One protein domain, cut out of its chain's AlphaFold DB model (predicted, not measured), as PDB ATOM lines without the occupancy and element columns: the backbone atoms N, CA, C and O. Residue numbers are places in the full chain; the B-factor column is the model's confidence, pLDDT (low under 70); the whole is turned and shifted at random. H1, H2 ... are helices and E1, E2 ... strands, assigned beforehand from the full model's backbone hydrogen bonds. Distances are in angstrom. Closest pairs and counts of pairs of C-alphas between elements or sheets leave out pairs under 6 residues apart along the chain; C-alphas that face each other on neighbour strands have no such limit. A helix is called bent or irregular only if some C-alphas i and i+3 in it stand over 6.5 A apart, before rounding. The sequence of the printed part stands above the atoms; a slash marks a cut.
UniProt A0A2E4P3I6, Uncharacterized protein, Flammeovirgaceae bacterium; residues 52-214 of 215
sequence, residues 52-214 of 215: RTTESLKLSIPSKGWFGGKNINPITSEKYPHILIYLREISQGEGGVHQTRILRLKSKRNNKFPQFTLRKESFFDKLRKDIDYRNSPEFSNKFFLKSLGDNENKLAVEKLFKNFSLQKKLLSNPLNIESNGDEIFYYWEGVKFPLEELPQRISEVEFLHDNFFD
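What this domain is: This is residues 52 to 214 of the 215 residues of an uncharacterized protein of Flammeovirgaceae bacterium (UniProt A0A2E4P3I6). One twisted sheet of seven strands makes a wall, with the long helix H5 slanting over E3 and E7 and H3 running along the edge strand E5. H4 only grazes the sheet, and the short H1 and H2 lie off it near its E5 end. The printed part has 163 residues, with five named helices and seven named strands in the order E1 E2 E3 E4 H1 H2 E5 H3 H4 E6 E7 H5, a mixed class. The sheet runs E1 E2 E3 E7 E6 E4 E5, all antiparallel. The whole is compact, with a radius of gyration of the C-alphas of 15.8 A, and spans 45 by 42 by 32 A.

How they stand to each other: Start at edge strand E1, residues 69 to 76, which bends by 57 degrees at residue 73. It forms a hairpin with E2, residues 83 to 91, where N 72 and O 87 are 2.8 A apart. E2 and E3, residues 97 to 106, form another, with N 88 and O 100 at 2.8 A; E1 E2 E3 is a meander, each strand the antiparallel neighbour of the one before. Next to E3 find E7, residues 183 to 187, with N 103 and O 186 at 2.9 A. E6, residues 176 to 179, forms a hairpin with E7, N 178 and O 185 at 2.9 A. E4, residues 116 to 120, follows in the sheet, N 118 and O 177 at 2.8 A, then edge strand E5, residues 143 to 147, N 117 and O 146 at 2.9 A. H5, residues 195 to 212, is over E3 at a height over the sheet of 9.5 A, slantwise at 37 degrees on the local plane; the closest C-alphas, Leu 103 and Ile 202, are 7.6 A apart. H3, residues 151 to 161, is over E5 at a height of 7.3 A, along it at 17 degrees on the local plane; the closest C-alphas, Ser 147 and Lys 154, are 5.2 A apart. H3 and H5 with the sheet make two layers, helices on one face of a sheet. H4, residues 164 to 172, only grazes the sheet with residues 167 to 171. E5, H3, H4 and E6 form a split strand-helix-strand unit, two strands running the same way with E4 between them, its crossover left-handed. H2, residues 137 to 140, only just touches H4, with 3 pairs of C-alphas within 8 A, the closest Phe 139 and Gln 167 at 6.5 A. H1, residues 123 to 127, is not on the sheet; its closest C-alpha to E5 is Asp 125, 7.1 A from that of Phe 144. In H3 and H4 every O i to N i+4 pair is within hydrogen-bond range, in H5 12 of 14, in H1 0 of 1 with 0 of 2 O i to N i+3 pairs; H2 is too short for an O i to N i+4 pair.

Where its parts are: Find C-alpha 69 at (14.438, 42.112, 17.922), where E1 begins its 20.0 A. E2 spans 25.6 A and E3 27.7 A; E4, H1, H2 and E5 follow, then H3 at 15.4 A, H4, E6 and E7. H5 starts at C-alpha 195, (4.246, 22.614, 24.474), and runs 26.5 A to C-alpha 212 at (27.671, 25.173, 36.612); it is irregular, with C-alphas 196 and 199 7.1 A apart.

The domain as a whole: The two C-alphas farthest apart, Thr 54 and Asn 135, are 46.6 A apart. The printed part has no cut, and no link is long. Residues 52 to 68 hold no named element. Residues 194 to 200, of which 195 to 200 belong to H5, stand free. Mean pLDDT of the printed part is 89.0; residues 64 to 68 and 92 to 96 are under 70.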
ATOM      1  N   ARG A  52       1.916  34.854  32.662       94.00
ATOM      2  CA  ARG A  52       2.232  35.864  31.646       94.00
ATOM      3  C   ARG A  52       1.972  37.266  32.174       94.00
ATOM      4  O   ARG A  52       0.986  37.499  32.868       94.00
ATOM      5  N   THR A  53       2.817  38.207  31.775       91.50
ATOM      6  CA  THR A  53       2.635  39.629  32.072       91.50
ATOM      7  C   THR A  53       2.534  40.438  30.781       91.50
ATOM      8  O   THR A  53       2.836  39.966  29.682       91.50
ATOM      9  N   THR A  54       2.058  41.675  30.894       86.62
ATOM     10  CA  THR A  54       1.983  42.629  29.776       86.62
ATOM     11  C   THR A  54       3.116  43.651  29.816       86.62
ATOM     12  O   THR A  54       3.108  44.620  29.060       86.62
ATOM     13  N   GLU A  55       4.076  43.470  30.723       84.75
ATOM     14  CA  GLU A  55       5.144  44.434  30.951       84.75
ATOM     15  C   GLU A  55       6.127  44.483  29.778       84.75
ATOM     16  O   GLU A  55       6.462  43.478  29.149       84.75
ATOM     17  N   SER A  56       6.635  45.676  29.475       81.06
ATOM     18  CA  SER A  56       7.666  45.820  28.453       81.06
ATOM     19  C   SER A  56       9.016  45.323  28.975       81.06
ATOM     20  O   SER A  56       9.525  45.842  29.970       81.06
ATOM     21  N   LEU A  57       9.649  44.389  28.265       84.31
ATOM     22  CA  LEU A  57      10.969  43.876  28.630       84.31
ATOM     23  C   LEU A  57      12.104  44.682  27.990       84.31
ATOM     24  O   LEU A  57      12.377  44.564  26.792       84.31
ATOM     25  N   LYS A  58      12.839  45.434  28.814       80.75
ATOM     26  CA  LYS A  58      14.132  46.024  28.440       80.75
ATOM     27  C   LYS A  58      15.259  45.144  28.971       80.75
ATOM     28  O   LYS A  58      15.600  45.213  30.144       80.75
ATOM     29  N   LEU A  59      15.830  44.320  28.094       82.88
ATOM     30  CA  LEU A  59      16.919  43.402  28.434       82.88
ATOM     31  C   LEU A  59      18.196  43.761  27.671       82.88
ATOM     32  O   LEU A  59      18.161  44.212  26.518       82.88
ATOM     33  N   SER A  60      19.337  43.555  28.326       82.56
ATOM     34  CA  SER A  60      20.659  43.731  27.729       82.56
ATOM     35  C   SER A  60      21.241  42.367  27.371       82.56
ATOM     36  O   SER A  60      21.951  41.764  28.167       82.56
ATOM     37  N   ILE A  61      20.884  41.858  26.191       84.00
ATOM     38  CA  ILE A  61      21.437  40.607  25.660       84.00
ATOM     39  C   ILE A  61      22.696  40.952  24.846       84.00
ATOM     40  O   ILE A  61      22.608  41.836  23.984       84.00
ATOM     41  N   PRO A  62      23.842  40.290  25.081       83.62
ATOM     42  CA  PRO A  62      25.094  40.609  24.397       83.62
ATOM     43  C   PRO A  62      25.049  40.553  22.862       83.62
ATOM     44  O   PRO A  62      25.624  41.412  22.195       83.62
ATOM     45  N   SER A  63      24.312  39.610  22.275       73.88
ATOM     46  CA  SER A  63      24.148  39.412  20.827       73.88
ATOM     47  C   SER A  63      23.333  40.494  20.110       73.88
ATOM     48  O   SER A  63      22.922  40.300  18.966       73.88
ATOM     49  N   LYS A  64      23.105  41.664  20.726       61.06
ATOM     50  CA  LYS A  64      22.381  42.819  20.147       61.06
ATOM     51  C   LYS A  64      22.889  43.286  18.768       61.06
ATOM     52  O   LYS A  64      22.236  44.114  18.145       61.06
ATOM     53  N   GLY A  65      24.019  42.768  18.295       49.12
ATOM     54  CA  GLY A  65      24.817  43.331  17.218       49.12
ATOM     55  C   GLY A  65      24.339  43.193  15.772       49.12
ATOM     56  O   GLY A  65      24.951  43.877  14.965       49.12
ATOM     57  N   TRP A  66      23.321  42.402  15.390       40.97
ATOM     58  CA  TRP A  66      22.983  42.301  13.948       40.97
ATOM     59  C   TRP A  66      21.533  42.508  13.507       40.97
ATOM     60  O   TRP A  66      21.351  43.068  12.433       40.97
ATOM     61  N   PHE A  67      20.505  42.199  14.301       47.03
ATOM     62  CA  PHE A  67      19.121  42.512  13.915       47.03
ATOM     63  C   PHE A  67      18.297  42.886  15.146       47.03
ATOM     64  O   PHE A  67      18.227  42.132  16.122       47.03
ATOM     65  N   GLY A  68      17.706  44.085  15.117       60.59
ATOM     66  CA  GLY A  68      16.756  44.541  16.125       60.59
ATOM     67  C   GLY A  68      15.667  43.491  16.320       60.59
ATOM     68  O   GLY A  68      15.081  43.005  15.357       60.59
ATOM     69  N   GLY A  69      15.440  43.106  17.573       73.19
ATOM     70  CA  GLY A  69      14.438  42.112  17.922       73.19
ATOM     71  C   GLY A  69      13.573  42.598  19.069       73.19
ATOM     72  O   GLY A  69      14.060  43.282  19.974       73.19
ATOM     73  N   LYS A  70      12.287  42.263  19.018       85.69
ATOM     74  CA  LYS A  70      11.316  42.638  20.045       85.69
ATOM     75  C   LYS A  70      11.201  41.507  21.058       85.69
ATOM     76  O   LYS A  70      11.010  40.355  20.682       85.69
ATOM     77  N   ASN A  71      11.300  41.836  22.341       88.25
ATOM     78  CA  ASN A  71      10.986  40.894  23.411       88.25
ATOM     79  C   ASN A  71       9.489  41.006  23.717       88.25
ATOM     80  O   ASN A  71       9.005  42.102  24.006       88.25
ATOM     81  N   ILE A  72       8.762  39.897  23.627       89.62
ATOM     82  CA  ILE A  72       7.312  39.831  23.829       89.62
ATOM     83  C   ILE A  72       6.943  38.669  24.749       89.62
ATOM     84  O   ILE A  72       7.744  37.761  24.972       89.62
ATOM     85  N   ASN A  73       5.695  38.675  25.218       91.44
ATOM     86  CA  ASN A  73       5.107  37.622  26.046       91.44
ATOM     87  C   ASN A  73       5.994  37.245  27.247       91.44
ATOM     88  O   ASN A  73       6.367  36.076  27.370       91.44
ATOM     89  N   PRO A  74       6.373  38.218  28.099       95.50
ATOM     90  CA  PRO A  74       7.058  37.911  29.347       95.50
ATOM     91  C   PRO A  74       6.223  36.961  30.201       95.50
ATOM     92  O   PRO A  74       5.002  37.080  30.299       95.50
ATOM     93  N   ILE A  75       6.912  36.025  30.830       95.62
ATOM     94  CA  ILE A  75       6.379  35.027  31.739       95.62
ATOM     95  C   ILE A  75       7.270  35.049  32.978       95.62
ATOM     96  O   ILE A  75       8.477  34.804  32.893       95.62
ATOM     97  N   THR A  76       6.674  35.344  34.123       96.38
ATOM     98  CA  THR A  76       7.352  35.475  35.415       96.38
ATOM     99  C   THR A  76       6.771  34.491  36.417       96.38
ATOM    100  O   THR A  76       5.728  33.886  36.183       96.38
ATOM    101  N   SER A  77       7.430  34.323  37.557       96.12
ATOM    102  CA  SER A  77       6.923  33.500  38.651       96.12
ATOM    103  C   SER A  77       7.262  34.137  39.986       96.12
ATOM    104  O   SER A  77       8.406  34.524  40.211       96.12
ATOM    105  N   GLU A  78       6.291  34.194  40.893       94.81
ATOM    106  CA  GLU A  78       6.552  34.543  42.295       94.81
ATOM    107  C   GLU A  78       7.318  33.425  43.010       94.81
ATOM    108  O   GLU A  78       8.169  33.688  43.854       94.81
ATOM    109  N   LYS A  79       7.059  32.168  42.626       94.88
ATOM    110  CA  LYS A  79       7.753  30.988  43.154       94.88
ATOM    111  C   LYS A  79       9.203  30.911  42.668       94.88
ATOM    112  O   LYS A  79      10.077  30.478  43.415       94.88
ATOM    113  N   TYR A  80       9.462  31.342  41.433       95.25
ATOM    114  CA  TYR A  80      10.784  31.332  40.800       95.25
ATOM    115  C   TYR A  80      11.182  32.739  40.315       95.25
ATOM    116  O   TYR A  80      11.314  32.963  39.111       95.25
ATOM    117  N   PRO A  81      11.419  33.705  41.226       94.88
ATOM    118  CA  PRO A  81      11.595  35.122  40.870       94.88
ATOM    119  C   PRO A  81      12.879  35.415  40.078       94.88
ATOM    120  O   PRO A  81      13.032  36.473  39.469       94.88
ATOM    121  N   HIS A  82      13.821  34.474  40.078       95.94
ATOM    122  CA  HIS A  82      15.066  34.553  39.322       95.94
ATOM    123  C   HIS A  82      14.889  34.150  37.847       95.94
ATOM    124  O   HIS A  82      15.776  34.438  37.044       95.94
ATOM    125  N   ILE A  83      13.756  33.537  37.475       96.75
ATOM    126  CA  ILE A  83      13.462  33.065  36.118       96.75
ATOM    127  C   ILE A  83      12.516  34.038  35.418       96.75
ATOM    128  O   ILE A  83      11.454  34.393  35.924       96.75
ATOM    129  N   LEU A  84      12.891  34.428  34.205       96.75
ATOM    130  CA  LEU A  84      12.045  35.138  33.257       96.75
ATOM    131  C   LEU A  84      12.056  34.367  31.939       96.75
ATOM    132  O   LEU A  84      13.119  34.107  31.382       96.75
ATOM    133  N   ILE A  85      10.884  34.044  31.406       95.44
ATOM    134  CA  ILE A  85      10.748  33.410  30.091       95.44
ATOM    135  C   ILE A  85      10.083  34.413  29.156       95.44
ATOM    136  O   ILE A  85       9.158  35.112  29.550       95.44
ATOM    137  N   TYR A  86      10.556  34.528  27.923       93.62
ATOM    138  CA  TYR A  86       9.937  35.406  26.930       93.62
ATOM    139  C   TYR A  86      10.225  34.917  25.515       93.62
ATOM    140  O   TYR A  86      11.063  34.041  25.298       93.62
ATOM    141  N   LEU A  87       9.530  35.487  24.536       90.56
ATOM    142  CA  LEU A  87       9.837  35.275  23.127       90.56
ATOM    143  C   LEU A  87      10.621  36.471  22.598       90.56
ATOM    144  O   LEU A  87      10.230  37.621  22.797       90.56
ATOM    145  N   ARG A  88      11.718  36.199  21.899       88.38
ATOM    146  CA  ARG A  88      12.437  37.185  21.098       88.38
ATOM    147  C   ARG A  88      12.026  37.018  19.645       88.38
ATOM    148  O   ARG A  88      12.251  35.963  19.057       88.38
ATOM    149  N   GLU A  89      11.429  38.059  19.089       86.12
ATOM    150  CA  GLU A  89      11.058  38.150  17.683       86.12
ATOM    151  C   GLU A  89      12.188  38.793  16.893       86.12
ATOM    152  O   GLU A  89      12.636  39.887  17.241       86.12
ATOM    153  N   ILE A  90      12.640  38.134  15.833       80.06
ATOM    154  CA  ILE A  90      13.651  38.651  14.911       80.06
ATOM    155  C   ILE A  90      13.031  38.669  13.514       80.06
ATOM    156  O   ILE A  90      12.500  37.658  13.053       80.06
ATOM    157  N   SER A  91      13.082  39.829  12.854       71.69
ATOM    158  CA  SER A  91      12.635  39.962  11.465       71.69
ATOM    159  C   SER A  91      13.581  39.203  10.532       71.69
ATOM    160  O   SER A  91      14.797  39.346  10.644       71.69
ATOM    161  N   GLN A  92      13.026  38.415   9.612       67.00
ATOM    162  CA  GLN A  92      13.767  37.702   8.564       67.00
ATOM    163  C   GLN A  92      13.599  38.344   7.174       67.00
ATOM    164  O   GLN A  92      13.764  37.673   6.160       67.00
ATOM    165  N   GLY A  93      13.271  39.639   7.101       61.94
ATOM    166  CA  GLY A  93      13.001  40.321   5.829       61.94
ATOM    167  C   GLY A  93      11.526  40.241   5.422       61.94
ATOM    168  O   GLY A  93      10.653  40.243   6.285       61.94
ATOM    169  N   GLU A  94      11.240  40.199   4.117       50.06
ATOM    170  CA  GLU A  94       9.947  40.578   3.502       50.06
ATOM    171  C   GLU A  94       8.697  39.739   3.858       50.06
ATOM    172  O   GLU A  94       7.619  40.013   3.338       50.06
ATOM    173  N   GLY A  95       8.752  38.773   4.779       55.09
ATOM    174  CA  GLY A  95       7.523  38.065   5.173       55.09
ATOM    175  C   GLY A  95       7.571  37.171   6.405       55.09
ATOM    176  O   GLY A  95       6.596  36.471   6.671       55.09
ATOM    177  N   GLY A  96       8.673  37.155   7.161       63.72
ATOM    178  CA  GLY A  96       8.863  36.200   8.253       63.72
ATOM    179  C   GLY A  96       9.300  36.854   9.554       63.72
ATOM    180  O   GLY A  96      10.282  37.591   9.590       63.72
ATOM    181  N   VAL A  97       8.605  36.530  10.645       71.81
ATOM    182  CA  VAL A  97       9.088  36.777  12.007       71.81
ATOM    183  C   VAL A  97       9.500  35.441  12.602       71.81
ATOM    184  O   VAL A  97       8.688  34.519  12.716       71.81
ATOM    185  N   HIS A  98      10.767  35.330  12.992       79.12
ATOM    186  CA  HIS A  98      11.248  34.178  13.738       79.12
ATOM    187  C   HIS A  98      11.132  34.453  15.232       79.12
ATOM    188  O   HIS A  98      11.664  35.445  15.730       79.12
ATOM    189  N   GLN A  99      10.433  33.574  15.946       85.81
ATOM    190  CA  GLN A  99      10.275  33.657  17.394       85.81
ATOM    191  C   GLN A  99      11.157  32.608  18.065       85.81
ATOM    192  O   GLN A  99      11.001  31.410  17.821       85.81
ATOM    193  N   THR A 100      12.037  33.057  18.952       88.31
ATOM    194  CA  THR A 100      12.865  32.183  19.788       88.31
ATOM    195  C   THR A 100      12.476  32.373  21.243       88.31
ATOM    196  O   THR A 100      12.451  33.499  21.738       88.31
ATOM    197  N   ARG A 101      12.194  31.277  21.952       91.38
ATOM    198  CA  ARG A 101      11.963  31.329  23.397       91.38
ATOM    199  C   ARG A 101      13.295  31.465  24.125       91.38
ATOM    200  O   ARG A 101      14.199  30.666  23.899       91.38
ATOM    201  N   ILE A 102      13.384  32.466  24.990       93.38
ATOM    202  CA  ILE A 102      14.544  32.735  25.831       93.38
ATOM    203  C   ILE A 102      14.164  32.452  27.279       93.38
ATOM    204  O   ILE A 102      13.131  32.929  27.753       93.38
ATOM    205  N   LEU A 103      15.007  31.695  27.975       96.44
ATOM    206  CA  LEU A 103      14.958  31.542  29.422       96.44
ATOM    207  C   LEU A 103      16.080  32.400  29.999       96.44
ATOM    208  O   LEU A 103      17.256  32.135  29.757       96.44
ATOM    209  N   ARG A 104      15.719  33.453  30.723       96.38
ATOM    210  CA  ARG A 104      16.649  34.332  31.425       96.38
ATOM    211  C   ARG A 104      16.662  33.962  32.896       96.38
ATOM    212  O   ARG A 104      15.616  33.981  33.542       96.38
ATOM    213  N   LEU A 105      17.841  33.670  33.425       97.94
ATOM    214  CA  LEU A 105      18.044  33.328  34.825       97.94
ATOM    215  C   LEU A 105      19.000  34.329  35.480       97.94
ATOM    216  O   LEU A 105      20.006  34.735  34.893       97.94
ATOM    217  N   LYS A 106      18.652  34.738  36.699       97.31
ATOM    218  CA  LYS A 106      19.509  35.485  37.625       97.31
ATOM    219  C   LYS A 106      20.108  34.538  38.656       97.31
ATOM    220  O   LYS A 106      19.496  33.522  38.973       97.31
ATOM    221  N   SER A 107      21.228  34.942  39.249       96.56
ATOM    222  CA  SER A 107      21.765  34.244  40.415       96.56
ATOM    223  C   SER A 107      20.755  34.266  41.565       96.56
ATOM    224  O   SER A 107      20.244  35.324  41.944       96.56
ATOM    225  N   LYS A 108      20.513  33.098  42.162       94.81
ATOM    226  CA  LYS A 108      19.773  32.933  43.422       94.81
ATOM    227  C   LYS A 108      20.577  33.457  44.613       94.81
ATOM    228  O   LYS A 108      20.005  33.757  45.655       94.81
ATOM    229  N   ARG A 109      21.897  33.565  44.453       91.88
ATOM    230  CA  ARG A 109      22.872  33.967  45.478       91.88
ATOM    231  C   ARG A 109      23.406  35.386  45.282       91.88
ATOM    232  O   ARG A 109      24.290  35.809  46.016       91.88
ATOM    233  N   ASN A 110      22.856  36.120  44.314       90.75
ATOM    234  CA  ASN A 110      23.283  37.468  43.937       90.75
ATOM    235  C   ASN A 110      24.747  37.550  43.445       90.75
ATOM    236  O   ASN A 110      25.408  38.580  43.587       90.75
ATOM    237  N   ASN A 111      25.244  36.463  42.853       92.88
ATOM    238  CA  ASN A 111      26.543  36.395  42.195       92.88
ATOM    239  C   ASN A 111      26.533  37.140  40.851       92.88
ATOM    240  O   ASN A 111      25.503  37.235  40.178       92.88
ATOM    241  N   LYS A 112      27.711  37.618  40.439       94.88
ATOM    242  CA  LYS A 112      27.968  38.062  39.063       94.88
ATOM    243  C   LYS A 112      28.493  36.902  38.228       94.88
ATOM    244  O   LYS A 112      29.182  36.021  38.738       94.88
ATOM    245  N   PHE A 113      28.217  36.947  36.934       96.69
ATOM    246  CA  PHE A 113      28.672  35.948  35.974       96.69
ATOM    247  C   PHE A 113      29.795  36.504  35.089       96.69
ATOM    248  O   PHE A 113      29.827  37.705  34.816       96.69
ATOM    249  N   PRO A 114      30.692  35.657  34.560       97.19
ATOM    250  CA  PRO A 114      31.533  36.055  33.439       97.19
ATOM    251  C   PRO A 114      30.667  36.472  32.242       97.19
ATOM    252  O   PRO A 114      29.617  35.872  31.999       97.19
ATOM    253  N   GLN A 115      31.088  37.478  31.481       96.94
ATOM    254  CA  GLN A 115      30.384  37.954  30.289       96.94
ATOM    255  C   GLN A 115      30.846  37.189  29.048       96.94
ATOM    256  O   GLN A 115      32.033  37.201  28.704       96.94
ATOM    257  N   PHE A 116      29.928  36.531  28.348       96.81
ATOM    258  CA  PHE A 116      30.273  35.715  27.186       96.81
ATOM    259  C   PHE A 116      29.083  35.487  26.257       96.81
ATOM    260  O   PHE A 116      27.924  35.682  26.625       96.81
ATOM    261  N   THR A 117      29.391  35.006  25.057       95.50
ATOM    262  CA  THR A 117      28.432  34.387  24.143       95.50
ATOM    263  C   THR A 117      28.938  33.007  23.749       95.50
ATOM    264  O   THR A 117      30.052  32.886  23.240       95.50
ATOM    265  N   LEU A 118      28.110  31.992  23.945       95.88
ATOM    266  CA  LEU A 118      28.283  30.634  23.456       95.88
ATOM    267  C   LEU A 118      27.148  30.352  22.476       95.88
ATOM    268  O   LEU A 118      25.974  30.449  22.833       95.88
ATOM    269  N   ARG A 119      27.485  29.966  21.252       92.38
ATOM    270  CA  ARG A 119      26.495  29.511  20.272       92.38
ATOM    271  C   ARG A 119      27.057  28.391  19.425       92.38
ATOM    272  O   ARG A 119      28.263  28.170  19.428       92.38
ATOM    273  N   LYS A 120      26.196  27.697  18.685       90.12
ATOM    274  CA  LYS A 120      26.668  26.735  17.682       90.12
ATOM    275  C   LYS A 120      27.579  27.431  16.672       90.12
ATOM    276  O   LYS A 120      27.255  28.519  16.187       90.12
ATOM    277  N   GLU A 121      28.706  26.798  16.379       86.06
ATOM    278  CA  GLU A 121      29.658  27.311  15.401       86.06
ATOM    279  C   GLU A 121      29.014  27.321  14.006       86.06
ATOM    280  O   GLU A 121      28.383  26.350  13.580       86.06
ATOM    281  N   SER A 122      29.115  28.449  13.307       82.19
ATOM    282  CA  SER A 122      28.660  28.604  11.922       82.19
ATOM    283  C   SER A 122      29.846  28.595  10.964       82.19
ATOM    284  O   SER A 122      30.972  28.898  11.341       82.19
ATOM    285  N   PHE A 123      29.602  28.325   9.679       74.12
ATOM    286  CA  PHE A 123      30.673  28.253   8.674       74.12
ATOM    287  C   PHE A 123      31.569  29.509   8.625       74.12
ATOM    288  O   PHE A 123      32.781  29.399   8.464       74.12
ATOM    289  N   PHE A 124      30.986  30.697   8.819       73.19
ATOM    290  CA  PHE A 124      31.706  31.977   8.818       73.19
ATOM    291  C   PHE A 124      32.474  32.277  10.114       73.19
ATOM    292  O   PHE A 124      33.236  33.245  10.162       73.19
ATOM    293  N   ASP A 125      32.285  31.480  11.165       79.50
ATOM    294  CA  ASP A 125      32.906  31.724  12.467       79.50
ATOM    295  C   ASP A 125      34.350  31.264  12.545       79.50
ATOM    296  O   ASP A 125      35.121  31.871  13.278       79.50
ATOM    297  N   LYS A 126      34.749  30.323  11.684       71.50
ATOM    298  CA  LYS A 126      36.137  29.852  11.539       71.50
ATOM    299  C   LYS A 126      37.148  30.960  11.228       71.50
ATOM    300  O   LYS A 126      38.351  30.757  11.335       71.50
ATOM    301  N   LEU A 127      36.664  32.120  10.783       73.81
ATOM    302  CA  LEU A 127      37.471  33.298  10.462       73.81
ATOM    303  C   LEU A 127      37.541  34.308  11.619       73.81
ATOM    304  O   LEU A 127      38.182  35.352  11.493       73.81
ATOM    305  N   ARG A 128      36.848  34.047  12.731       80.06
ATOM    306  CA  ARG A 128      36.764  34.924  13.902       80.06
ATOM    307  C   ARG A 128      37.509  34.287  15.068       80.06
ATOM    308  O   ARG A 128      37.607  33.077  15.167       80.06
ATOM    309  N   LYS A 129      38.027  35.127  15.966       81.62
ATOM    310  CA  LYS A 129      38.707  34.664  17.179       81.62
ATOM    311  C   LYS A 129      37.691  34.276  18.255       81.62
ATOM    312  O   LYS A 129      36.907  35.130  18.681       81.62
ATOM    313  N   ASP A 130      37.782  33.047  18.730       89.06
ATOM    314  CA  ASP A 130      37.053  32.479  19.862       89.06
ATOM    315  C   ASP A 130      38.001  31.779  20.852       89.06
ATOM    316  O   ASP A 130      39.226  31.952  20.814       89.06
ATOM    317  N   ILE A 131      37.415  31.127  21.854       88.88
ATOM    318  CA  ILE A 131      38.113  30.367  22.886       88.88
ATOM    319  C   ILE A 131      38.008  28.883  22.544       88.88
ATOM    320  O   ILE A 131      36.960  28.270  22.744       88.88
ATOM    321  N   ASP A 132      39.138  28.316  22.134       89.06
ATOM    322  CA  ASP A 132      39.269  26.897  21.822       89.06
ATOM    323  C   ASP A 132      39.931  26.099  22.944       89.06
ATOM    324  O   ASP A 132      40.902  26.521  23.584       89.06
ATOM    325  N   TYR A 133      39.473  24.861  23.105       89.69
ATOM    326  CA  TYR A 133      40.036  23.888  24.029       89.69
ATOM    327  C   TYR A 133      40.670  22.730  23.265       89.69
ATOM    328  O   TYR A 133      39.989  21.801  22.834       89.69
ATOM    329  N   ARG A 134      42.008  22.716  23.188       86.88
ATOM    330  CA  ARG A 134      42.770  21.628  22.538       86.88
ATOM    331  C   ARG A 134      42.464  20.238  23.105       86.88
ATOM    332  O   ARG A 134      42.475  19.265  22.363       86.88
ATOM    333  N   ASN A 135      42.169  20.153  24.403       88.88
ATOM    334  CA  ASN A 135      41.841  18.893  25.080       88.88
ATOM    335  C   ASN A 135      40.371  18.470  24.894       88.88
ATOM    336  O   ASN A 135      39.995  17.389  25.336       88.88
ATOM    337  N   SER A 136      39.560  19.312  24.248       91.62
ATOM    338  CA  SER A 136      38.144  19.076  23.958       91.62
ATOM    339  C   SER A 136      37.802  19.572  22.548       91.62
ATOM    340  O   SER A 136      37.006  20.505  22.385       91.62
ATOM    341  N   PRO A 137      38.406  18.978  21.502       92.19
ATOM    342  CA  PRO A 137      38.218  19.437  20.128       92.19
ATOM    343  C   PRO A 137      36.762  19.307  19.672       92.19
ATOM    344  O   PRO A 137      36.285  20.153  18.930       92.19
ATOM    345  N   GLU A 138      36.019  18.306  20.157       93.31
ATOM    346  CA  GLU A 138      34.593  18.151  19.836       93.31
ATOM    347  C   GLU A 138      33.759  19.356  20.297       93.31
ATOM    348  O   GLU A 138      32.885  19.816  19.568       93.31
ATOM    349  N   PHE A 139      34.043  19.890  21.490       94.56
ATOM    350  CA  PHE A 139      33.371  21.088  21.994       94.56
ATOM    351  C   PHE A 139      33.729  22.309  21.147       94.56
ATOM    352  O   PHE A 139      32.832  23.014  20.694       94.56
ATOM    353  N   SER A 140      35.025  22.502  20.893       92.69
ATOM    354  CA  SER A 140      35.545  23.658  20.151       92.69
ATOM    355  C   SER A 140      35.029  23.694  18.705       92.69
ATOM    356  O   SER A 140      34.601  24.729  18.234       92.69
ATOM    357  N   ASN A 141      34.920  22.535  18.047       91.38
ATOM    358  CA  ASN A 141      34.378  22.424  16.684       91.38
ATOM    359  C   ASN A 141      32.844  22.540  16.596       91.38
ATOM    360  O   ASN A 141      32.274  22.536  15.502       91.38
ATOM    361  N   LYS A 142      32.137  22.462  17.729       93.12
ATOM    362  CA  LYS A 142      30.666  22.507  17.768       93.12
ATOM    363  C   LYS A 142      30.164  23.871  18.216       93.12
ATOM    364  O   LYS A 142      29.049  24.258  17.851       93.12
ATOM    365  N   PHE A 143      30.948  24.575  19.024       94.75
ATOM    366  CA  PHE A 143      30.549  25.813  19.664       94.75
ATOM    367  C   PHE A 143      31.554  26.928  19.423       94.75
ATOM    368  O   PHE A 143      32.729  26.790  19.719       94.75
ATOM    369  N   PHE A 144      31.024  28.082  19.042       94.31
ATOM    370  CA  PHE A 144      31.741  29.342  19.027       94.31
ATOM    371  C   PHE A 144      31.593  30.026  20.395       94.31
ATOM    372  O   PHE A 144      30.503  30.513  20.735       94.31
ATOM    373  N   LEU A 145      32.673  30.058  21.183       95.69
ATOM    374  CA  LEU A 145      32.713  30.676  22.516       95.69
ATOM    375  C   LEU A 145      33.522  31.974  22.506       95.69
ATOM    376  O   LEU A 145      34.733  31.979  22.314       95.69
ATOM    377  N   LYS A 146      32.877  33.091  22.830       94.62
ATOM    378  CA  LYS A 146      33.523  34.406  22.877       94.62
ATOM    379  C   LYS A 146      33.354  35.056  24.245       94.62
ATOM    380  O   LYS A 146      32.229  35.215  24.713       94.62
ATOM    381  N   SER A 147      34.458  35.487  24.853       95.12
ATOM    382  CA  SER A 147      34.435  36.376  26.020       95.12
ATOM    383  C   SER A 147      34.162  37.824  25.607       95.12
ATOM    384  O   SER A 147      34.520  38.255  24.507       95.12
ATOM    385  N   LEU A 148      33.556  38.592  26.505       92.56
ATOM    386  CA  LEU A 148      33.281  40.018  26.318       92.56
ATOM    387  C   LEU A 148      34.078  40.837  27.340       92.56
ATOM    388  O   LEU A 148      34.353  40.350  28.428       92.56
ATOM    389  N   GLY A 149      34.459  42.067  27.010       90.25
ATOM    390  CA  GLY A 149      35.226  42.907  27.933       90.25
ATOM    391  C   GLY A 149      36.716  42.554  27.990       90.25
ATOM    392  O   GLY A 149      37.341  42.327  26.953       90.25
ATOM    393  N   ASP A 150      37.284  42.588  29.193       92.81
ATOM    394  CA  ASP A 150      38.728  42.564  29.435       92.81
ATOM    395  C   ASP A 150      39.346  41.152  29.531       92.81
ATOM    396  O   ASP A 150      38.696  40.113  29.367       92.81
ATOM    397  N   ASN A 151      40.660  41.126  29.775       94.88
ATOM    398  CA  ASN A 151      41.429  39.894  29.915       94.88
ATOM    399  C   ASN A 151      41.077  39.106  31.187       94.88
ATOM    400  O   ASN A 151      41.176  37.880  31.167       94.88
ATOM    401  N   GLU A 152      40.665  39.767  32.273       96.38
ATOM    402  CA  GLU A 152      40.263  39.079  33.505       96.38
ATOM    403  C   GLU A 152      38.982  38.282  33.270       96.38
ATOM    404  O   GLU A 152      38.920  37.085  33.575       96.38
ATOM    405  N   ASN A 153      37.993  38.895  32.616       96.81
ATOM    406  CA  ASN A 153      36.785  38.199  32.206       96.81
ATOM    407  C   ASN A 153      37.093  37.071  31.211       96.81
ATOM    408  O   ASN A 153      36.538  35.979  31.334       96.81
ATOM    409  N   LYS A 154      38.015  37.283  30.261       96.56
ATOM    410  CA  LYS A 154      38.457  36.214  29.351       96.56
ATOM    411  C   LYS A 154      38.973  34.993  30.115       96.56
ATOM    412  O   LYS A 154      38.536  33.882  29.825       96.56
ATOM    413  N   LEU A 155      39.839  35.189  31.109       96.75
ATOM    414  CA  LEU A 155      40.356  34.100  31.948       96.75
ATOM    415  C   LEU A 155      39.244  33.419  32.758       96.75
ATOM    416  O   LEU A 155      39.245  32.194  32.902       96.75
ATOM    417  N   ALA A 156      38.274  34.186  33.259       97.06
ATOM    418  CA  ALA A 156      37.119  33.644  33.970       97.06
ATOM    419  C   ALA A 156      36.249  32.749  33.065       97.06
ATOM    420  O   ALA A 156      35.886  31.641  33.466       97.06
ATOM    421  N   VAL A 157      35.975  33.184  31.830       97.62
ATOM    422  CA  VAL A 157      35.249  32.393  30.818       97.62
ATOM    423  C   VAL A 157      36.039  31.139  30.445       97.62
ATOM    424  O   VAL A 157      35.480  30.040  30.437       97.62
ATOM    425  N   GLU A 158      37.346  31.273  30.204       96.50
ATOM    426  CA  GLU A 158      38.228  30.144  29.895       96.50
ATOM    427  C   GLU A 158      38.209  29.090  31.005       96.50
ATOM    428  O   GLU A 158      38.110  27.892  30.729       96.50
ATOM    429  N   LYS A 159      38.267  29.523  32.268       96.62
ATOM    430  CA  LYS A 159      38.207  28.639  33.435       96.62
ATOM    431  C   LYS A 159      36.847  27.952  33.559       96.62
ATOM    432  O   LYS A 159      36.816  26.747  33.804       96.62
ATOM    433  N   LEU A 160      35.752  28.688  33.371       97.12
ATOM    434  CA  LEU A 160      34.383  28.167  33.444       97.12
ATOM    435  C   LEU A 160      34.167  27.027  32.443       97.12
ATOM    436  O   LEU A 160      33.781  25.919  32.821       97.12
ATOM    437  N   PHE A 161      34.487  27.267  31.173       97.25
ATOM    438  CA  PHE A 161      34.268  26.287  30.112       97.25
ATOM    439  C   PHE A 161      35.359  25.219  30.022       97.25
ATOM    440  O   PHE A 161      35.189  24.267  29.273       97.25
ATOM    441  N   LYS A 162      36.424  25.281  30.837       95.81
ATOM    442  CA  LYS A 162      37.374  24.165  31.019       95.81
ATOM    443  C   LYS A 162      36.759  22.980  31.783       95.81
ATOM    444  O   LYS A 162      37.339  21.898  31.814       95.81
ATOM    445  N   ASN A 163      35.596  23.164  32.411       96.25
ATOM    446  CA  ASN A 163      34.878  22.102  33.109       96.25
ATOM    447  C   ASN A 163      34.348  21.042  32.118       96.25
ATOM    448  O   ASN A 163      33.388  21.280  31.384       96.25
ATOM    449  N   PHE A 164      34.938  19.842  32.134       94.75
ATOM    450  CA  PHE A 164      34.556  18.739  31.242       94.75
ATOM    451  C   PHE A 164      33.099  18.287  31.403       94.75
ATOM    452  O   PHE A 164      32.459  17.919  30.418       94.75
ATOM    453  N   SER A 165      32.547  18.329  32.618       96.38
ATOM    454  CA  SER A 165      31.148  17.958  32.864       96.38
ATOM    455  C   SER A 165      30.186  18.953  32.214       96.38
ATOM    456  O   SER A 165      29.198  18.534  31.606       96.38
ATOM    457  N   LEU A 166      30.510  20.251  32.271       96.88
ATOM    458  CA  LEU A 166      29.762  21.294  31.565       96.88
ATOM    459  C   LEU A 166      29.831  21.071  30.051       96.88
ATOM    460  O   LEU A 166      28.797  21.003  29.390       96.88
ATOM    461  N   GLN A 167      31.034  20.885  29.503       96.50
ATOM    462  CA  GLN A 167      31.213  20.640  28.068       96.50
ATOM    463  C   GLN A 167      30.429  19.411  27.592       96.50
ATOM    464  O   GLN A 167      29.707  19.492  26.601       96.50
ATOM    465  N   LYS A 168      30.495  18.288  28.320       95.88
ATOM    466  CA  LYS A 168      29.748  17.064  27.990       95.88
ATOM    467  C   LYS A 168      28.236  17.294  27.996       95.88
ATOM    468  O   LYS A 168      27.536  16.774  27.127       95.88
ATOM    469  N   LYS A 169      27.725  18.079  28.952       95.62
ATOM    470  CA  LYS A 169      26.300  18.437  29.025       95.62
ATOM    471  C   LYS A 169      25.869  19.290  27.829       95.62
ATOM    472  O   LYS A 169      24.803  19.053  27.270       95.62
ATOM    473  N   LEU A 170      26.705  20.238  27.409       96.25
ATOM    474  CA  LEU A 170      26.438  21.087  26.245       96.25
ATOM    475  C   LEU A 170      26.546  20.306  24.932       96.25
ATOM    476  O   LEU A 170      25.745  20.509  24.027       96.25
ATOM    477  N   LEU A 171      27.481  19.362  24.823       95.19
ATOM    478  CA  LEU A 171      27.601  18.491  23.653       95.19
ATOM    479  C   LEU A 171      26.355  17.617  23.450       95.19
ATOM    480  O   LEU A 171      25.916  17.474  22.302       95.19
ATOM    481  N   SER A 172      25.778  17.077  24.531       93.56
ATOM    482  CA  SER A 172      24.594  16.206  24.472       93.56
ATOM    483  C   SER A 172      23.282  16.960  24.259       93.56
ATOM    484  O   SER A 172      22.407  16.456  23.559       93.56
ATOM    485  N   ASN A 173      23.155  18.180  24.789       91.06
ATOM    486  CA  ASN A 173      22.009  19.056  24.541       91.06
ATOM    487  C   ASN A 173      22.473  20.461  24.123       91.06
ATOM    488  O   ASN A 173      22.505  21.373  24.952       91.06
ATOM    489  N   PRO A 174      22.857  20.652  22.849       92.56
ATOM    490  CA  PRO A 174      23.409  21.918  22.389       92.56
ATOM    491  C   PRO A 174      22.388  23.051  22.414       92.56
ATOM    492  O   PRO A 174      21.373  22.990  21.718       92.56
ATOM    493  N   LEU A 175      22.727  24.118  23.131       94.62
ATOM    494  CA  LEU A 175      21.977  25.365  23.192       94.62
ATOM    495  C   LEU A 175      22.914  26.571  23.126       94.62
ATOM    496  O   LEU A 175      24.122  26.446  23.333       94.62
ATOM    497  N   ASN A 176      22.336  27.733  22.860       94.81
ATOM    498  CA  ASN A 176      23.026  29.006  22.943       94.81
ATOM    499  C   ASN A 176      22.898  29.559  24.367       94.81
ATOM    500  O   ASN A 176      21.838  29.455  24.994       94.81
ATOM    501  N   ILE A 177      23.990  30.134  24.863       97.31
ATOM    502  CA  ILE A 177      24.089  30.707  26.204       97.31
ATOM    503  C   ILE A 177      24.786  32.051  26.096       97.31
ATOM    504  O   ILE A 177      25.889  32.148  25.565       97.31
ATOM    505  N   GLU A 178      24.174  33.090  26.635       96.50
ATOM    506  CA  GLU A 178      24.781  34.412  26.700       96.50
ATOM    507  C   GLU A 178      24.730  34.949  28.120       96.50
ATOM    508  O   GLU A 178      23.748  34.740  28.822       96.50
ATOM    509  N   SER A 179      25.758  35.680  28.529       97.25
ATOM    510  CA  SER A 179      25.810  36.340  29.830       97.25
ATOM    511  C   SER A 179      26.218  37.793  29.660       97.25
ATOM    512  O   SER A 179      27.214  38.095  28.996       97.25
ATOM    513  N   ASN A 180      25.458  38.693  30.284       95.25
ATOM    514  CA  ASN A 180      25.796  40.116  30.371       95.25
ATOM    515  C   ASN A 180      26.489  40.486  31.695       95.25
ATOM    516  O   ASN A 180      26.784  41.656  31.921       95.25
ATOM    517  N   GLY A 181      26.744  39.498  32.555       95.56
ATOM    518  CA  GLY A 181      27.364  39.665  33.869       95.56
ATOM    519  C   GLY A 181      26.383  39.690  35.040       95.56
ATOM    520  O   GLY A 181      26.763  39.326  36.151       95.56
ATOM    521  N   ASP A 182      25.121  40.032  34.787       95.19
ATOM    522  CA  ASP A 182      24.046  40.057  35.789       95.19
ATOM    523  C   ASP A 182      23.056  38.904  35.607       95.19
ATOM    524  O   ASP A 182      22.467  38.397  36.561       95.19
ATOM    525  N   GLU A 183      22.844  38.511  34.355       95.94
ATOM    526  CA  GLU A 183      21.834  37.554  33.934       95.94
ATOM    527  C   GLU A 183      22.423  36.643  32.854       95.94
ATOM    528  O   GLU A 183      23.234  37.081  32.028       95.94
ATOM    529  N   ILE A 184      21.971  35.388  32.836       97.81
ATOM    530  CA  ILE A 184      22.291  34.426  31.780       97.81
ATOM    531  C   ILE A 184      21.034  34.123  30.970       97.81
ATOM    532  O   ILE A 184      19.954  33.908  31.520       97.81
ATOM    533  N   PHE A 185      21.184  34.101  29.653       96.75
ATOM    534  CA  PHE A 185      20.139  33.869  28.671       96.75
ATOM    535  C   PHE A 185      20.397  32.539  27.966       96.75
ATOM    536  O   PHE A 185      21.449  32.354  27.361       96.75
ATOM    537  N   TYR A 186      19.419  31.640  28.011       96.88
ATOM    538  CA  TYR A 186      19.474  30.301  27.430       96.88
ATOM    539  C   TYR A 186      18.427  30.170  26.332       96.88
ATOM    540  O   TYR A 186      17.260  30.520  26.540       96.88
ATOM    541  N   TYR A 187      18.821  29.668  25.161       93.56
ATOM    542  CA  TYR A 187      17.890  29.494  24.048       93.56
ATOM    543  C   TYR A 187      18.389  28.523  22.980       93.56
ATOM    544  O   TYR A 187      19.583  28.285  22.822       93.56
ATOM    545  N   TRP A 188      17.455  28.012  22.180       91.44
ATOM    546  CA  TRP A 188      17.749  27.210  20.998       91.44
ATOM    547  C   TRP A 188      17.294  27.973  19.763       91.44
ATOM    548  O   TRP A 188      16.104  28.069  19.462       91.44
ATOM    549  N   GLU A 189      18.253  28.557  19.061       81.31
ATOM    550  CA  GLU A 189      17.981  29.297  17.837       81.31
ATOM    551  C   GLU A 189      17.326  28.403  16.779       81.31
ATOM    552  O   GLU A 189      17.722  27.255  16.583       81.31
ATOM    553  N   GLY A 190      16.283  28.920  16.126       73.00
ATOM    554  CA  GLY A 190      15.540  28.176  15.107       73.00
ATOM    555  C   GLY A 190      14.582  27.102  15.639       73.00
ATOM    556  O   GLY A 190      13.780  26.589  14.863       73.00
ATOM    557  N   VAL A 191      14.614  26.759  16.933       80.69
ATOM    558  CA  VAL A 191      13.864  25.606  17.456       80.69
ATOM    559  C   VAL A 191      12.505  26.021  18.016       80.69
ATOM    560  O   VAL A 191      12.399  26.834  18.936       80.69
ATOM    561  N   LYS A 192      11.444  25.408  17.478       77.25
ATOM    562  CA  LYS A 192      10.084  25.470  18.023       77.25
ATOM    563  C   LYS A 192       9.813  24.191  18.807       77.25
ATOM    564  O   LYS A 192       9.721  23.122  18.217       77.25
ATOM    565  N   PHE A 193       9.680  24.312  20.123       78.56
ATOM    566  CA  PHE A 193       9.351  23.173  20.979       78.56
ATOM    567  C   PHE A 193       7.846  22.880  20.978       78.56
ATOM    568  O   PHE A 193       7.058  23.839  21.002       78.56
ATOM    569  N   PRO A 194       7.450  21.594  21.011       85.50
ATOM    570  CA  PRO A 194       6.134  21.190  21.484       85.50
ATOM    571  C   PRO A 194       5.873  21.755  22.881       85.50
ATOM    572  O   PRO A 194       6.802  21.970  23.666       85.50
ATOM    573  N   LEU A 195       4.607  22.021  23.190       86.56
ATOM    574  CA  LEU A 195       4.246  22.614  24.474       86.56
ATOM    575  C   LEU A 195       4.566  21.661  25.637       86.56
ATOM    576  O   LEU A 195       4.986  22.086  26.710       86.56
ATOM    577  N   GLU A 196       4.420  20.369  25.384       88.94
ATOM    578  CA  GLU A 196       4.624  19.265  26.312       88.94
ATOM    579  C   GLU A 196       6.084  19.158  26.776       88.94
ATOM    580  O   GLU A 196       6.345  18.695  27.883       88.94
ATOM    581  N   GLU A 197       7.039  19.632  25.967       91.50
ATOM    582  CA  GLU A 197       8.464  19.637  26.318       91.50
ATOM    583  C   GLU A 197       8.858  20.815  27.217       91.50
ATOM    584  O   GLU A 197       9.917  20.782  27.847       91.50
ATOM    585  N   LEU A 198       8.040  21.872  27.294       90.56
ATOM    586  CA  LEU A 198       8.397  23.104  28.001       90.56
ATOM    587  C   LEU A 198       8.816  22.877  29.471       90.56
ATOM    588  O   LEU A 198       9.846  23.434  29.863       90.56
ATOM    589  N   PRO A 199       8.120  22.043  30.273       93.50
ATOM    590  CA  PRO A 199       8.516  21.786  31.656       93.50
ATOM    591  C   PRO A 199       9.895  21.133  31.766       93.50
ATOM    592  O   PRO A 199      10.701  21.504  32.625       93.50
ATOM    593  N   GLN A 200      10.192  20.197  30.863       94.62
ATOM    594  CA  GLN A 200      11.488  19.535  30.816       94.62
ATOM    595  C   GLN A 200      12.592  20.527  30.436       94.62
ATOM    596  O   GLN A 200      13.630  20.553  31.092       94.62
ATOM    597  N   ARG A 201      12.369  21.390  29.434       93.06
ATOM    598  CA  ARG A 201      13.360  22.399  29.014       93.06
ATOM    599  C   ARG A 201      13.689  23.398  30.117       93.06
ATOM    600  O   ARG A 201      14.859  23.723  30.296       93.06
ATOM    601  N   ILE A 202      12.682  23.861  30.859       94.88
ATOM    602  CA  ILE A 202      12.890  24.744  32.016       94.88
ATOM    603  C   ILE A 202      13.746  24.030  33.066       94.88
ATOM    604  O   ILE A 202      14.787  24.554  33.453       94.88
ATOM    605  N   SER A 203      13.387  22.794  33.421       95.31
ATOM    606  CA  SER A 203      14.128  21.993  34.408       95.31
ATOM    607  C   SER A 203      15.580  21.724  33.987       95.31
ATOM    608  O   SER A 203      16.494  21.786  34.806       95.31
ATOM    609  N   GLU A 204      15.820  21.440  32.702       95.06
ATOM    610  CA  GLU A 204      17.165  21.234  32.151       95.06
ATOM    611  C   GLU A 204      18.027  22.497  32.248       95.06
ATOM    612  O   GLU A 204      19.212  22.403  32.580       95.06
ATOM    613  N   VAL A 205      17.441  23.664  31.964       96.81
ATOM    614  CA  VAL A 205      18.123  24.962  32.051       96.81
ATOM    615  C   VAL A 205      18.393  25.348  33.500       96.81
ATOM    616  O   VAL A 205      19.510  25.763  33.797       96.81
ATOM    617  N   GLU A 206      17.431  25.169  34.404       96.62
ATOM    618  CA  GLU A 206      17.635  25.405  35.838       96.62
ATOM    619  C   GLU A 206      18.754  24.522  36.388       96.62
ATOM    620  O   GLU A 206      19.681  25.024  37.018       96.62
ATOM    621  N   PHE A 207      18.735  23.223  36.070       96.06
ATOM    622  CA  PHE A 207      19.800  22.308  36.476       96.06
ATOM    623  C   PHE A 207      21.164  22.765  35.952       96.06
ATOM    624  O   PHE A 207      22.141  22.791  36.699       96.06
ATOM    625  N   LEU A 208      21.249  23.126  34.669       97.38
ATOM    626  CA  LEU A 208      22.484  23.619  34.065       97.38
ATOM    627  C   LEU A 208      22.974  24.899  34.761       97.38
ATOM    628  O   LEU A 208      24.162  25.011  35.055       97.38
ATOM    629  N   HIS A 209      22.074  25.844  35.032       97.56
ATOM    630  CA  HIS A 209      22.389  27.107  35.693       97.56
ATOM    631  C   HIS A 209      22.920  26.883  37.109       97.56
ATOM    632  O   HIS A 209      24.042  27.285  37.411       97.56
ATOM    633  N   ASP A 210      22.165  26.165  37.937       96.44
ATOM    634  CA  ASP A 210      22.472  25.964  39.355       96.44
ATOM    635  C   ASP A 210      23.767  25.168  39.580       96.44
ATOM    636  O   ASP A 210      24.486  25.412  40.543       96.44
ATOM    637  N   ASN A 211      24.079  24.207  38.703       96.38
ATOM    638  CA  ASN A 211      25.217  23.301  38.906       96.38
ATOM    639  C   ASN A 211      26.528  23.789  38.282       96.38
ATOM    640  O   ASN A 211      27.587  23.258  38.615       96.38
ATOM    641  N   PHE A 212      26.477  24.747  37.351       96.69
ATOM    642  CA  PHE A 212      27.671  25.173  36.612       96.69
ATOM    643  C   PHE A 212      27.899  26.680  36.580       96.69
ATOM    644  O   PHE A 212      29.044  27.094  36.419       96.69
ATOM    645  N   PHE A 213      26.850  27.492  36.713       96.31
ATOM    646  CA  PHE A 213      26.950  28.944  36.576       96.31
ATOM    647  C   PHE A 213      26.685  29.684  37.892       96.31
ATOM    648  O   PHE A 213      27.394  30.646  38.174       96.31
ATOM    649  N   ASP A 214      25.725  29.234  38.704       95.56
ATOM    650  CA  ASP A 214      25.384  29.821  40.011       95.56
ATOM    651  C   ASP A 214      25.831  28.937  41.192       95.56
ATOM    652  O   ASP A 214      25.051  28.588  42.088       95.56
TER     653      ASP A 214